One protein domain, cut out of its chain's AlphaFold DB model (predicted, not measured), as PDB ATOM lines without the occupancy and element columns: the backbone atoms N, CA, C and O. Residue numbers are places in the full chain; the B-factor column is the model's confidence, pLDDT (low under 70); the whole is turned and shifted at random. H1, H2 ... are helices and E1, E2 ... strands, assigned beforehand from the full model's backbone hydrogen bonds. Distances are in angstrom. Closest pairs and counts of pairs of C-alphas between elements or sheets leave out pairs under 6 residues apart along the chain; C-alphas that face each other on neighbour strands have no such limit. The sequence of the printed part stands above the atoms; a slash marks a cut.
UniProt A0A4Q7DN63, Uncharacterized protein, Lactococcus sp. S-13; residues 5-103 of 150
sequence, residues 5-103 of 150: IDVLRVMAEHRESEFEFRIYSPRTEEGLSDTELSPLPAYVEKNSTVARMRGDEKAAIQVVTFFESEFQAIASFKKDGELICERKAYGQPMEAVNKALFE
ATOM      1  N   ILE A   5      98.848  82.868 121.080       89.50
ATOM      2  CA  ILE A   5      99.023  82.616 122.514       89.50
ATOM      3  C   ILE A   5      99.586  81.224 122.829       89.50
ATOM      4  O   ILE A   5     100.375  81.099 123.757       89.50
ATOM      5  N   ASP A   6      99.236  80.200 122.046       91.50
ATOM      6  CA  ASP A   6      99.741  78.842 122.263       91.50
ATOM      7  C   ASP A   6     101.245  78.780 121.976       91.50
ATOM      8  O   ASP A   6     101.995  78.169 122.730       91.50
ATOM      9  N   VAL A   7     101.707  79.467 120.925       92.62
ATOM     10  CA  VAL A   7     103.140  79.547 120.604       92.62
ATOM     11  C   VAL A   7     103.886  80.392 121.635       92.62
ATOM     12  O   VAL A   7     104.946  79.984 122.096       92.62
ATOM     13  N   LEU A   8     103.321  81.531 122.052       91.44
ATOM     14  CA  LEU A   8     103.913  82.365 123.103       91.44
ATOM     15  C   LEU A   8     104.061  81.601 124.426       91.44
ATOM     16  O   LEU A   8     105.073  81.764 125.105       91.44
ATOM     17  N   ARG A   9     103.089  80.749 124.775       90.44
ATOM     18  CA  ARG A   9     103.169  79.865 125.944       90.44
ATOM     19  C   ARG A   9     104.328  78.880 125.817       90.44
ATOM     20  O   ARG A   9     105.176  78.855 126.700       90.44
ATOM     21  N   VAL A  10     104.421  78.160 124.697       92.56
ATOM     22  CA  VAL A  10     105.537  77.229 124.432       92.56
ATOM     23  C   VAL A  10     106.888  77.946 124.514       92.56
ATOM     24  O   VAL A  10     107.829  77.430 125.110       92.56
ATOM     25  N   MET A  11     106.998  79.159 123.969       92.38
ATOM     26  CA  MET A  11     108.227  79.954 124.061       92.38
ATOM     27  C   MET A  11     108.568  80.368 125.497       92.38
ATOM     28  O   MET A  11     109.742  80.404 125.857       92.38
ATOM     29  N   ALA A  12     107.564  80.675 126.321       89.38
ATOM     30  CA  ALA A  12     107.764  81.032 127.721       89.38
ATOM     31  C   ALA A  12     108.171  79.823 128.583       89.38
ATOM     32  O   ALA A  12     109.051  79.952 129.434       89.38
ATOM     33  N   GLU A  13     107.552  78.662 128.347       89.94
ATOM     34  CA  GLU A  13     107.839  77.399 129.043       89.94
ATOM     35  C   GLU A  13     109.212  76.828 128.673       89.94
ATOM     36  O   GLU A  13     109.863  76.210 129.509       89.94
ATOM     37  N   HIS A  14     109.682  77.098 127.452       92.25
ATOM     38  CA  HIS A  14     110.966  76.631 126.930       92.25
ATOM     39  C   HIS A  14     111.926  77.780 126.617       92.25
ATOM     40  O   HIS A  14     112.589  77.792 125.574       92.25
ATOM     41  N   ARG A  15     111.998  78.778 127.503       90.69
ATOM     42  CA  ARG A  15     112.800  79.994 127.289       90.69
ATOM     43  C   ARG A  15     114.282  79.712 127.028       90.69
ATOM     44  O   ARG A  15     114.950  80.516 126.398       90.69
ATOM     45  N   GLU A  16     114.815  78.592 127.498       92.62
ATOM     46  CA  GLU A  16     116.194  78.142 127.285       92.62
ATOM     47  C   GLU A  16     116.465  77.584 125.877       92.62
ATOM     48  O   GLU A  16     117.611  77.254 125.557       92.62
ATOM     49  N   SER A  17     115.431  77.481 125.043       94.88
ATOM     50  CA  SER A  17     115.495  76.994 123.664       94.88
ATOM     51  C   SER A  17     115.645  78.143 122.667       94.88
ATOM     52  O   SER A  17     115.239  79.275 122.935       94.88
ATOM     53  N   GLU A  18     116.237  77.862 121.506       96.19
ATOM     54  CA  GLU A  18     116.200  78.792 120.370       96.19
ATOM     55  C   GLU A  18     114.937  78.532 119.547       96.19
ATOM     56  O   GLU A  18     114.590  77.381 119.270       96.19
ATOM     57  N   PHE A  19     114.272  79.603 119.118       96.88
ATOM     58  CA  PHE A  19     113.140  79.510 118.204       96.88
ATOM     59  C   PHE A  19     113.484  80.147 116.868       96.88
ATOM     60  O   PHE A  19     114.034  81.242 116.822       96.88
ATOM     61  N   GLU A  20     113.110  79.495 115.775       96.81
ATOM     62  CA  GLU A  20     113.207  80.045 114.424       96.81
ATOM     63  C   GLU A  20     111.821  80.034 113.788       96.81
ATOM     64  O   GLU A  20     111.065  79.078 113.952       96.81
ATOM     65  N   PHE A  21     111.471  81.079 113.047       95.88
ATOM     66  CA  PHE A  21     110.225  81.116 112.301       95.88
ATOM     67  C   PHE A  21     110.399  81.687 110.901       95.88
ATOM     68  O   PHE A  21     111.241  82.547 110.626       95.88
ATOM     69  N   ARG A  22     109.591  81.157 109.984       95.81
ATOM     70  CA  ARG A  22     109.543  81.578 108.582       95.81
ATOM     71  C   ARG A  22     108.262  82.351 108.352       95.81
ATOM     72  O   ARG A  22     107.199  81.895 108.766       95.81
ATOM     73  N   ILE A  23     108.370  83.477 107.665       94.38
ATOM     74  CA  ILE A  23     107.221  84.280 107.252       94.38
ATOM     75  C   ILE A  23     107.002  84.138 105.749       94.38
ATOM     76  O   ILE A  23     107.946  83.861 104.999       94.38
ATOM     77  N   TYR A  24     105.758  84.292 105.319       95.44
ATOM     78  CA  TYR A  24     105.422  84.371 103.907       95.44
ATOM     79  C   TYR A  24     106.054  85.619 103.272       95.44
ATOM     80  O   TYR A  24     106.424  86.572 103.957       95.44
ATOM     81  N   SER A  25     106.294  85.576 101.963       93.56
ATOM     82  CA  SER A  25     106.814  86.733 101.237       93.56
ATOM     83  C   SER A  25     105.698  87.754 100.980       93.56
ATOM     84  O   SER A  25     104.526  87.371 100.929       93.56
ATOM     85  N   PRO A  26     106.035  89.028 100.707       90.62
ATOM     86  CA  PRO A  26     105.042  90.026 100.307       90.62
ATOM     87  C   PRO A  26     104.209  89.589  99.096       90.62
ATOM     88  O   PRO A  26     103.015  89.846  99.036       90.62
ATOM     89  N   ARG A  27     104.808  88.840  98.158       91.88
ATOM     90  CA  ARG A  27     104.089  88.287  97.000       91.88
ATOM     91  C   ARG A  27     102.991  87.318  97.425       91.88
ATOM     92  O   ARG A  27     101.928  87.309  96.818       91.88
ATOM     93  N   THR A  28     103.245  86.506  98.445       92.19
ATOM     94  CA  THR A  28     102.232  85.605  98.997       92.19
ATOM     95  C   THR A  28     101.124  86.374  99.712       92.19
ATOM     96  O   THR A  28      99.949  86.073  99.525       92.19
ATOM     97  N   GLU A  29     101.472  87.411 100.474       87.31
ATOM     98  CA  GLU A  29     100.487  88.270 101.151       87.31
ATOM     99  C   GLU A  29      99.607  89.054 100.158       87.31
ATOM    100  O   GLU A  29      98.420  89.260 100.406       87.31
ATOM    101  N   GLU A  30     100.155  89.416  98.995       90.94
ATOM    102  CA  GLU A  30      99.441  90.040  97.870       90.94
ATOM    103  C   GLU A  30      98.641  89.038  97.009       90.94
ATOM    104  O   GLU A  30      97.994  89.433  96.037       90.94
ATOM    105  N   GLY A  31      98.673  87.738  97.332       88.62
ATOM    106  CA  GLY A  31      97.954  86.689  96.596       88.62
ATOM    107  C   GLY A  31      98.591  86.289  95.260       88.62
ATOM    108  O   GLY A  31      97.934  85.689  94.411       88.62
ATOM    109  N   LEU A  32      99.869  86.618  95.047       90.06
ATOM    110  CA  LEU A  32     100.646  86.239  93.858       90.06
ATOM    111  C   LEU A  32     101.320  84.862  93.997       90.06
ATOM    112  O   LEU A  32     101.905  84.360  93.035       90.06
ATOM    113  N   SER A  33     101.277  84.275  95.192       92.50
ATOM    114  CA  SER A  33     101.715  82.917  95.517       92.50
ATOM    115  C   SER A  33     100.959  82.434  96.755       92.50
ATOM    116  O   SER A  33     100.515  83.253  97.550       92.50
ATOM    117  N   ASP A  34     100.848  81.123  96.953       88.31
ATOM    118  CA  ASP A  34     100.191  80.560  98.144       88.31
ATOM    119  C   ASP A  34     101.194  80.162  99.240       88.31
ATOM    120  O   ASP A  34     100.828  79.990 100.405       88.31
ATOM    121  N   THR A  35     102.465  79.969  98.874       93.06
ATOM    122  CA  THR A  35     103.467  79.324  99.739       93.06
ATOM    123  C   THR A  35     104.850  79.965  99.682       93.06
ATOM    124  O   THR A  35     105.782  79.456 100.304       93.06
ATOM    125  N   GLU A  36     105.039  81.041  98.915       94.94
ATOM    126  CA  GLU A  36     106.349  81.691  98.813       94.94
ATOM    127  C   GLU A  36     106.719  82.323 100.164       94.94
ATOM    128  O   GLU A  36     105.906  83.004 100.793       94.94
ATOM    129  N   LEU A  37     107.946  82.068 100.617       94.50
ATOM    130  CA  LEU A  37     108.472  82.528 101.901       94.50
ATOM    131  C   LEU A  37     109.443  83.685 101.698       94.50
ATOM    132  O   LEU A  37     110.140  83.749 100.684       94.50
ATOM    133  N   SER A  38     109.553  84.558 102.696       91.25
ATOM    134  CA  SER A  38     110.606  85.571 102.727       91.25
ATOM    135  C   SER A  38     111.997  84.910 102.712       91.25
ATOM    136  O   SER A  38     112.158  83.765 103.143       91.25
ATOM    137  N   PRO A  39     113.047  85.579 102.210       87.56
ATOM    138  CA  PRO A  39     114.361  84.952 102.075       87.56
ATOM    139  C   PRO A  39     114.990  84.621 103.434       87.56
ATOM    140  O   PRO A  39     115.516  83.524 103.626       87.56
ATOM    141  N   LEU A  40     114.881  85.529 104.402       88.50
ATOM    142  CA  LEU A  40     115.562  85.419 105.687       88.50
ATOM    143  C   LEU A  40     114.615  84.875 106.767       88.50
ATOM    144  O   LEU A  40     113.506  85.388 106.909       88.50
ATOM    145  N   PRO A  41     115.013  83.841 107.530       92.12
ATOM    146  CA  PRO A  41     114.259  83.423 108.702       92.12
ATOM    147  C   PRO A  41     114.409  84.452 109.825       92.12
ATOM    148  O   PRO A  41     115.445  85.109 109.951       92.12
ATOM    149  N   ALA A  42     113.390  84.540 110.670       93.75
ATOM    150  CA  ALA A  42     113.485  85.227 111.944       93.75
ATOM    151  C   ALA A  42     113.834  84.224 113.046       93.75
ATOM    152  O   ALA A  42     113.490  83.046 112.949       93.75
ATOM    153  N   TYR A  43     114.499  84.679 114.099       95.25
ATOM    154  CA  TYR A  43     114.886  83.842 115.225       95.25
ATOM    155  C   TYR A  43     114.785  84.589 116.552       95.25
ATOM    156  O   TYR A  43     114.845  85.819 116.606       95.25
ATOM    157  N   VAL A  44     114.623  83.826 117.627       95.19
ATOM    158  CA  VAL A  44     114.598  84.286 119.013       95.19
ATOM    159  C   VAL A  44     115.627  83.466 119.768       95.19
ATOM    160  O   VAL A  44     115.530  82.243 119.851       95.19
ATOM    161  N   GLU A  45     116.634  84.158 120.289       93.88
ATOM    162  CA  GLU A  45     117.698  83.540 121.071       93.88
ATOM    163  C   GLU A  45     117.183  83.018 122.410       93.88
ATOM    164  O   GLU A  45     116.192  83.499 122.965       93.88
ATOM    165  N   LYS A  46     117.937  82.076 122.971       93.31
ATOM    166  CA  LYS A  46     117.714  81.550 124.315       93.31
ATOM    167  C   LYS A  46     117.609  82.693 125.324       93.31
ATOM    168  O   LYS A  46     118.475  83.563 125.394       93.31
ATOM    169  N   ASN A  47     116.575  82.645 126.149       88.62
ATOM    170  CA  ASN A  47     116.221  83.610 127.185       88.62
ATOM    171  C   ASN A  47     115.919  85.026 126.661       88.62
ATOM    172  O   ASN A  47     115.947  85.983 127.437       88.62
ATOM    173  N   SER A  48     115.617  85.173 125.369       90.69
ATOM    174  CA  SER A  48     115.230  86.440 124.751       90.69
ATOM    175  C   SER A  48     113.717  86.526 124.550       90.69
ATOM    176  O   SER A  48     113.036  85.533 124.317       90.69
ATOM    177  N   THR A  49     113.192  87.749 124.577       90.00
ATOM    178  CA  THR A  49     111.826  88.074 124.124       90.00
ATOM    179  C   THR A  49     111.832  88.864 122.816       90.00
ATOM    180  O   THR A  49     110.798  89.374 122.389       90.00
ATOM    181  N   VAL A  50     113.004  89.001 122.192       92.44
ATOM    182  CA  VAL A  50     113.231  89.789 120.984       92.44
ATOM    183  C   VAL A  50     113.485  88.848 119.817       92.44
ATOM    184  O   VAL A  50     114.406  88.031 119.866       92.44
ATOM    185  N   ALA A  51     112.678  88.997 118.770       92.50
ATOM    186  CA  ALA A  51     112.896  88.370 117.480       92.50
ATOM    187  C   ALA A  51     113.832  89.230 116.630       92.50
ATOM    188  O   ALA A  51     113.697  90.456 116.599       92.50
ATOM    189  N   ARG A  52     114.760  88.578 115.931       93.12
ATOM    190  CA  ARG A  52     115.694  89.191 114.982       93.12
ATOM    191  C   ARG A  52     115.635  88.481 113.638       93.12
ATOM    192  O   ARG A  52     115.300  87.302 113.580       93.12
ATOM    193  N   MET A  53     115.999  89.172 112.566       90.81
ATOM    194  CA  MET A  53     116.138  88.558 111.244       90.81
ATOM    195  C   MET A  53     117.553  88.009 111.060       90.81
ATOM    196  O   MET A  53     118.542  88.719 111.251       90.81
ATOM    197  N   ARG A  54     117.680  86.741 110.657       88.94
ATOM    198  CA  ARG A  54     118.990  86.138 110.387       88.94
ATOM    199  C   ARG A  54     119.606  86.829 109.168       88.94
ATOM    200  O   ARG A  54     119.031  86.781 108.088       88.94
ATOM    201  N   GLY A  55     120.768  87.458 109.334       85.06
ATOM    202  CA  GLY A  55     121.432  88.238 108.280       85.06
ATOM    203  C   GLY A  55     121.108  89.738 108.277       85.06
ATOM    204  O   GLY A  55     121.781  90.482 107.571       85.06
ATOM    205  N   ASP A  56     120.153  90.193 109.096       83.31
ATOM    206  CA  ASP A  56     119.927  91.612 109.392       83.31
ATOM    207  C   ASP A  56     119.558  91.790 110.872       83.31
ATOM    208  O   ASP A  56     118.408  92.006 111.253       83.31
ATOM    209  N   GLU A  57     120.567  91.683 111.735       78.44
ATOM    210  CA  GLU A  57     120.391  91.730 113.192       78.44
ATOM    211  C   GLU A  57     119.937  93.105 113.713       78.44
ATOM    212  O   GLU A  57     119.546  93.226 114.876       78.44
ATOM    213  N   LYS A  58     119.960  94.149 112.866       81.19
ATOM    214  CA  LYS A  58     119.420  95.474 113.205       81.19
ATOM    215  C   LYS A  58     117.891  95.480 113.209       81.19
ATOM    216  O   LYS A  58     117.297  96.302 113.908       81.19
ATOM    217  N   ALA A  59     117.261  94.572 112.463       82.06
ATOM    218  CA  ALA A  59     115.823  94.361 112.494       82.06
ATOM    219  C   ALA A  59     115.459  93.516 113.724       82.06
ATOM    220  O   ALA A  59     115.533  92.287 113.697       82.06
ATOM    221  N   ALA A  60     115.088  94.194 114.811       88.25
ATOM    222  CA  ALA A  60     114.700  93.584 116.077       88.25
ATOM    223  C   ALA A  60     113.297  94.042 116.500       88.25
ATOM    224  O   ALA A  60     112.992  95.235 116.470       88.25
ATOM    225  N   ILE A  61     112.452  93.104 116.929       89.50
ATOM    226  CA  ILE A  61     111.082  93.380 117.381       89.50
ATOM    227  C   ILE A  61     110.726  92.518 118.593       89.50
ATOM    228  O   ILE A  61     111.187  91.385 118.726       89.50
ATOM    229  N   GLN A  62     109.904  93.046 119.500       92.06
ATOM    230  CA  GLN A  62     109.376  92.248 120.605       92.06
ATOM    231  C   GLN A  62     108.461  91.147 120.065       92.06
ATOM    232  O   GLN A  62     107.539  91.423 119.297       92.06
ATOM    233  N   VAL A  63     108.697  89.910 120.505       90.88
ATOM    234  CA  VAL A  63     107.964  88.717 120.054       90.88
ATOM    235  C   VAL A  63     106.462  88.889 120.263       90.88
ATOM    236  O   VAL A  63     105.686  88.650 119.344       90.88
ATOM    237  N   VAL A  64     106.047  89.366 121.439       88.81
ATOM    238  CA  VAL A  64     104.624  89.574 121.754       88.81
ATOM    239  C   VAL A  64     103.986  90.558 120.774       88.81
ATOM    240  O   VAL A  64     102.955  90.244 120.191       88.81
ATOM    241  N   THR A  65     104.632  91.700 120.528       87.38
ATOM    242  CA  THR A  65     104.141  92.714 119.585       87.38
ATOM    243  C   THR A  65     104.002  92.146 118.178       87.38
ATOM    244  O   THR A  65     102.961  92.317 117.556       87.38
ATOM    245  N   PHE A  66     105.021  91.426 117.698       89.12
ATOM    246  CA  PHE A  66     104.992  90.823 116.369       89.12
ATOM    247  C   PHE A  66     103.884  89.772 116.231       89.12
ATOM    248  O   PHE A  66     103.214  89.709 115.209       89.12
ATOM    249  N   PHE A  67     103.655  88.947 117.252       89.75
ATOM    250  CA  PHE A  67     102.648  87.887 117.188       89.75
ATOM    251  C   PHE A  67     101.225  88.435 117.328       89.75
ATOM    252  O   PHE A  67     100.287  87.857 116.787       89.75
ATOM    253  N   GLU A  68     101.036  89.541 118.042       85.88
ATOM    254  CA  GLU A  68      99.731  90.198 118.117       85.88
ATOM    255  C   GLU A  68      99.322  90.821 116.776       85.88
ATOM    256  O   GLU A  68      98.142  90.754 116.427       85.88
ATOM    257  N   SER A  69     100.270  91.373 116.011       85.38
ATOM    258  CA  SER A  69      99.981  92.003 114.716       85.38
ATOM    259  C   SER A  69     100.077  91.044 113.524       85.38
ATOM    260  O   SER A  69      99.176  91.021 112.693       85.38
ATOM    261  N   GLU A  70     101.117  90.205 113.459       89.81
ATOM    262  CA  GLU A  70     101.538  89.506 112.232       89.81
ATOM    263  C   GLU A  70     101.512  87.970 112.317       89.81
ATOM    264  O   GLU A  70     102.088  87.278 111.478       89.81
ATOM    265  N   PHE A  71     100.824  87.362 113.290       92.69
ATOM    266  CA  PHE A  71     100.813  85.889 113.412       92.69
ATOM    267  C   PHE A  71     100.263  85.143 112.177       92.69
ATOM    268  O   PHE A  71     100.548  83.957 111.981       92.69
ATOM    269  N   GLN A  72      99.458  85.799 111.336       91.62
ATOM    270  CA  GLN A  72      98.976  85.205 110.080       91.62
ATOM    271  C   GLN A  72     100.052  85.162 108.987       91.62
ATOM    272  O   GLN A  72      99.989  84.286 108.127       91.62
ATOM    273  N   ALA A  73     101.057  86.039 109.052       91.81
ATOM    274  CA  ALA A  73     102.192  86.045 108.132       91.81
ATOM    275  C   ALA A  73     103.185  84.908 108.414       91.81
ATOM    276  O   ALA A  73     104.029  84.593 107.579       91.81
ATOM    277  N   ILE A  74     103.096  84.258 109.580       95.12
ATOM    278  CA  ILE A  74     104.021  83.193 109.967       95.12
ATOM    279  C   ILE A  74     103.594  81.860 109.347       95.12
ATOM    280  O   ILE A  74     102.498  81.356 109.601       95.12
ATOM    281  N   ALA A  75     104.507  81.272 108.579       96.75
ATOM    282  CA  ALA A  75     104.341  80.002 107.891       96.75
ATOM    283  C   ALA A  75     104.757  78.804 108.749       96.75
ATOM    284  O   ALA A  75     104.131  77.756 108.671       96.75
ATOM    285  N   SER A  76     105.814  78.908 109.554       97.12
ATOM    286  CA  SER A  76     106.265  77.785 110.390       97.12
ATOM    287  C   SER A  76     107.134  78.223 111.555       97.12
ATOM    288  O   SER A  76     107.743  79.294 111.511       97.12
ATOM    289  N   PHE A  77     107.209  77.354 112.562       96.75
ATOM    290  CA  PHE A  77     108.054  77.497 113.738       96.75
ATOM    291  C   PHE A  77     108.915  76.263 113.954       96.75
ATOM    292  O   PHE A  77     108.434  75.128 113.892       96.75
ATOM    293  N   LYS A  78     110.169  76.504 114.310       97.44
ATOM    294  CA  LYS A  78     111.102  75.504 114.801       97.44
ATOM    295  C   LYS A  78     111.545  75.842 116.214       97.44
ATOM    296  O   LYS A  78     111.763  77.011 116.524       97.44
ATOM    297  N   LYS A  79     111.726  74.811 117.028       96.88
ATOM    298  CA  LYS A  79     112.366  74.875 118.342       96.88
ATOM    299  C   LYS A  79     113.631  74.030 118.278       96.88
ATOM    300  O   LYS A  79     113.554  72.861 117.919       96.88
ATOM    301  N   ASP A  80     114.783  74.630 118.562       95.88
ATOM    302  CA  ASP A  80     116.100  73.977 118.494       95.88
ATOM    303  C   ASP A  80     116.347  73.231 117.161       95.88
ATOM    304  O   ASP A  80     116.965  72.171 117.110       95.88
ATOM    305  N   GLY A  81     115.835  73.791 116.057       94.69
ATOM    306  CA  GLY A  81     115.939  73.221 114.709       94.69
ATOM    307  C   GLY A  81     114.833  72.231 114.318       94.69
ATOM    308  O   GLY A  81     114.683  71.946 113.126       94.69
ATOM    309  N   GLU A  82     114.011  71.768 115.259       96.44
ATOM    310  CA  GLU A  82     112.902  70.843 115.001       96.44
ATOM    311  C   GLU A  82     111.603  71.588 114.693       96.44
ATOM    312  O   GLU A  82     111.217  72.499 115.421       96.44
ATOM    313  N   LEU A  83     110.904  71.205 113.619       96.56
ATOM    314  CA  LEU A  83     109.622  71.798 113.231       96.56
ATOM    315  C   LEU A  83     108.527  71.429 114.240       96.56
ATOM    316  O   LEU A  83     108.209  70.253 114.410       96.56
ATOM    317  N   ILE A  84     107.914  72.435 114.865       96.69
ATOM    318  CA  ILE A  84     106.890  72.228 115.901       96.69
ATOM    319  C   ILE A  84     105.476  72.541 115.409       96.69
ATOM    320  O   ILE A  84     104.528  71.854 115.796       96.69
ATOM    321  N   CYS A  85     105.312  73.526 114.525       96.31
ATOM    322  CA  CYS A  85     104.039  73.840 113.881       96.31
ATOM    323  C   CYS A  85     104.241  74.552 112.538       96.31
ATOM    324  O   CYS A  85     105.275  75.184 112.301       96.31
ATOM    325  N   GLU A  86     103.252  74.425 111.657       97.12
ATOM    326  CA  GLU A  86     103.278  75.008 110.315       97.12
ATOM    327  C   GLU A  86     101.884  75.351 109.773       97.12
ATOM    328  O   GLU A  86     100.862  74.801 110.188       97.12
ATOM    329  N   ARG A  87     101.860  76.257 108.797       96.06
ATOM    330  CA  ARG A  87     100.759  76.517 107.875       96.06
ATOM    331  C   ARG A  87     101.151  75.983 106.508       96.06
ATOM    332  O   ARG A  87     102.200  76.328 105.968       96.06
ATOM    333  N   LYS A  88     100.261  75.192 105.914       93.88
ATOM    334  CA  LYS A  88     100.483  74.612 104.582       93.88
ATOM    335  C   LYS A  88     100.448  75.655 103.463       93.88
ATOM    336  O   LYS A  88     101.121  75.478 102.457       93.88
ATOM    337  N   ALA A  89      99.676  76.725 103.641       94.19
ATOM    338  CA  ALA A  89      99.570  77.850 102.715       94.19
ATOM    339  C   ALA A  89      99.103  79.112 103.454       94.19
ATOM    340  O   ALA A  89      98.547  79.027 104.556       94.19
ATOM    341  N   TYR A  90      99.302  80.279 102.847       93.62
ATOM    342  CA  TYR A  90      98.824  81.539 103.406       93.62
ATOM    343  C   TYR A  90      97.301  81.530 103.588       93.62
ATOM    344  O   TYR A  90      96.557  80.942 102.802       93.62
ATOM    345  N   GLY A  91      96.831  82.105 104.695       90.25
ATOM    346  CA  GLY A  91      95.421  82.062 105.097       90.25
ATOM    347  C   GLY A  91      94.929  80.714 105.654       90.25
ATOM    348  O   GLY A  91      93.862  80.674 106.266       90.25
ATOM    349  N   GLN A  92      95.689  79.619 105.521       94.25
ATOM    350  CA  GLN A  92      95.348  78.334 106.146       94.25
ATOM    351  C   GLN A  92      95.668  78.344 107.645       94.25
ATOM    352  O   GLN A  92      96.566  79.067 108.081       94.25
ATOM    353  N   PRO A  93      94.960  77.551 108.467       94.56
ATOM    354  CA  PRO A  93      95.221  77.489 109.899       94.56
ATOM    355  C   PRO A  93      96.621  76.955 110.222       94.56
ATOM    356  O   PRO A  93      97.139  76.084 109.529       94.56
ATOM    357  N   MET A  94      97.209  77.452 111.315       96.06
ATOM    358  CA  MET A  94      98.444  76.898 111.876       96.06
ATOM    359  C   MET A  94      98.140  75.556 112.557       96.06
ATOM    360  O   MET A  94      97.285  75.468 113.454       96.06
ATOM    361  N   GLU A  95      98.842  74.513 112.134       96.31
ATOM    362  CA  GLU A  95      98.703  73.141 112.612       96.31
ATOM    363  C   GLU A  95      99.943  72.727 113.411       96.31
ATOM    364  O   GLU A  95     101.075  73.014 113.033       96.31
ATOM    365  N   ALA A  96      99.732  72.047 114.539       95.19
ATOM    366  CA  ALA A  96     100.831  71.486 115.317       95.19
ATOM    367  C   ALA A  96     101.357  70.213 114.651       95.19
ATOM    368  O   ALA A  96     100.589  69.281 114.404       95.19
ATOM    369  N   VAL A  97     102.671  70.167 114.441       94.12
ATOM    370  CA  VAL A  97     103.401  68.958 114.045       94.12
ATOM    371  C   VAL A  97     103.664  68.115 115.292       94.12
ATOM    372  O   VAL A  97     103.333  66.931 115.325       94.12
ATOM    373  N   ASN A  98     104.148  68.749 116.365       90.88
ATOM    374  CA  ASN A  98     104.270  68.133 117.683       90.88
ATOM    375  C   ASN A  98     103.099  68.564 118.575       90.88
ATOM    376  O   ASN A  98     103.161  69.597 119.232       90.88
ATOM    377  N   LYS A  99     102.010  67.785 118.586       89.06
ATOM    378  CA  LYS A  99     100.794  68.126 119.349       89.06
ATOM    379  C   LYS A  99     101.031  68.198 120.856       89.06
ATOM    380  O   LYS A  99     100.534  69.129 121.477       89.06
ATOM    381  N   ALA A 100     101.816  67.268 121.402       88.06
ATOM    382  CA  ALA A 100     102.089  67.182 122.834       88.06
ATOM    383  C   ALA A 100     102.763  68.452 123.374       88.06
ATOM    384  O   ALA A 100     102.485  68.863 124.491       88.06
ATOM    385  N   LEU A 101     103.587  69.119 122.557       90.12
ATOM    386  CA  LEU A 101     104.239  70.375 122.936       90.12
ATOM    387  C   LEU A 101     103.246  71.521 123.187       90.12
ATOM    388  O   LEU A 101     103.551  72.440 123.932       90.12
ATOM    389  N   PHE A 102     102.069  71.489 122.559       89.62
ATOM    390  CA  PHE A 102     101.054  72.539 122.704       89.62
ATOM    391  C   PHE A 102      99.925  72.155 123.669       89.62
ATOM    392  O   PHE A 102      99.003  72.953 123.863       89.62
ATOM    393  N   GLU A 103      99.971  70.957 124.256       85.88
ATOM    394  CA  GLU A 103      99.000  70.521 125.255       85.88
ATOM    395  C   GLU A 103      99.226  71.286 126.559       85.88
ATOM    396  O   GLU A 103     100.245  71.143 127.226       85.88
TER     397      GLU A 103
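This is residues 5 to 103 of the 150 residues of an uncharacterized protein of Lactococcus sp. S-13 (UniProt A0A4Q7DN63). A strongly twisted wall of six antiparallel strands makes the body, with two short helices, H1 and H3, close together beside it. The small helix H2 lies off the sheet beyond the end of E1, and the last stretch, residues 87 to 103, folds back along the edge strand E6. The printed part has 99 residues with three named helices and six named strands, in the chain order H1, E1, H2, E2, E3, E4, H3, E5, E6; across the sheet the order is E4, E3, E2, E1, E5, E6. The class is mixed, helices and strands; the whole is compact, with a radius of gyration of the C-alphas of 12.9 A and spans of 38 by 33 by 23 A.

H1, residues 5 to 13, is on the sheet but only grazes it, with residues 7 to 11. E1, residues 19 to 23, is an inner strand; its closest C-alpha to H1 is that of Phe 19, 7.7 A from that of Met 11. H2, residues 26 to 29, is not on the sheet. E2, residues 42 to 44, is antiparallel to E1, with N 21 and O 42 at 2.8 A. E2 forms a hairpin with E3, residues 50 to 53, where N 52 and O 43 are 2.8 A apart. E3 forms a hairpin with E4, residues 56 to 62, where N 51 and O 61 are 2.8 A apart. E2, E3 and E4 form a meander, each strand the antiparallel neighbour of the one before. H3, residues 63 to 70, stands at the sheet's level, with a height over the sheet of 0.2 A; its closest C-alphas to E3 are those of Val 63 and Val 50, 5.5 A apart. H1 and H3 are close but not clearly touching, the C-alphas of Leu 8 and Val 64 being 7.4 A apart, at a shallow tilt of 15 degrees, opposite ways. E5, residues 74 to 79, is antiparallel to E1, with N 78 and O 20 at 2.7 A. It forms a hairpin with E6, residues 82 to 86, where N 77 and O 85 are 2.9 A apart. Residues 85 to 86 of E6 also pair with residues 95 to 96, antiparallel. In H1 and H3 every O i to N i+4 pair is within hydrogen-bond range; H2 is too short for one.

H1 begins with C-alpha 5 at (99.023, 82.616, 122.514) and is 12.1 A long. E1 measures 13.3 A, E4 15.4 A, H3 10.2 A and E5 14.5 A. E6 measures 11.5 A and ends with C-alpha 86 at (103.278, 75.008, 110.315).

The C-alphas farthest apart are those of Glu 16 and Leu 32, 37.7 A. The printed part has no cut. The link from H2 to E2, 12 residues, is long; the other links are tight. The mean pLDDT of the printed part is 91.9, and no printed residue is under 70.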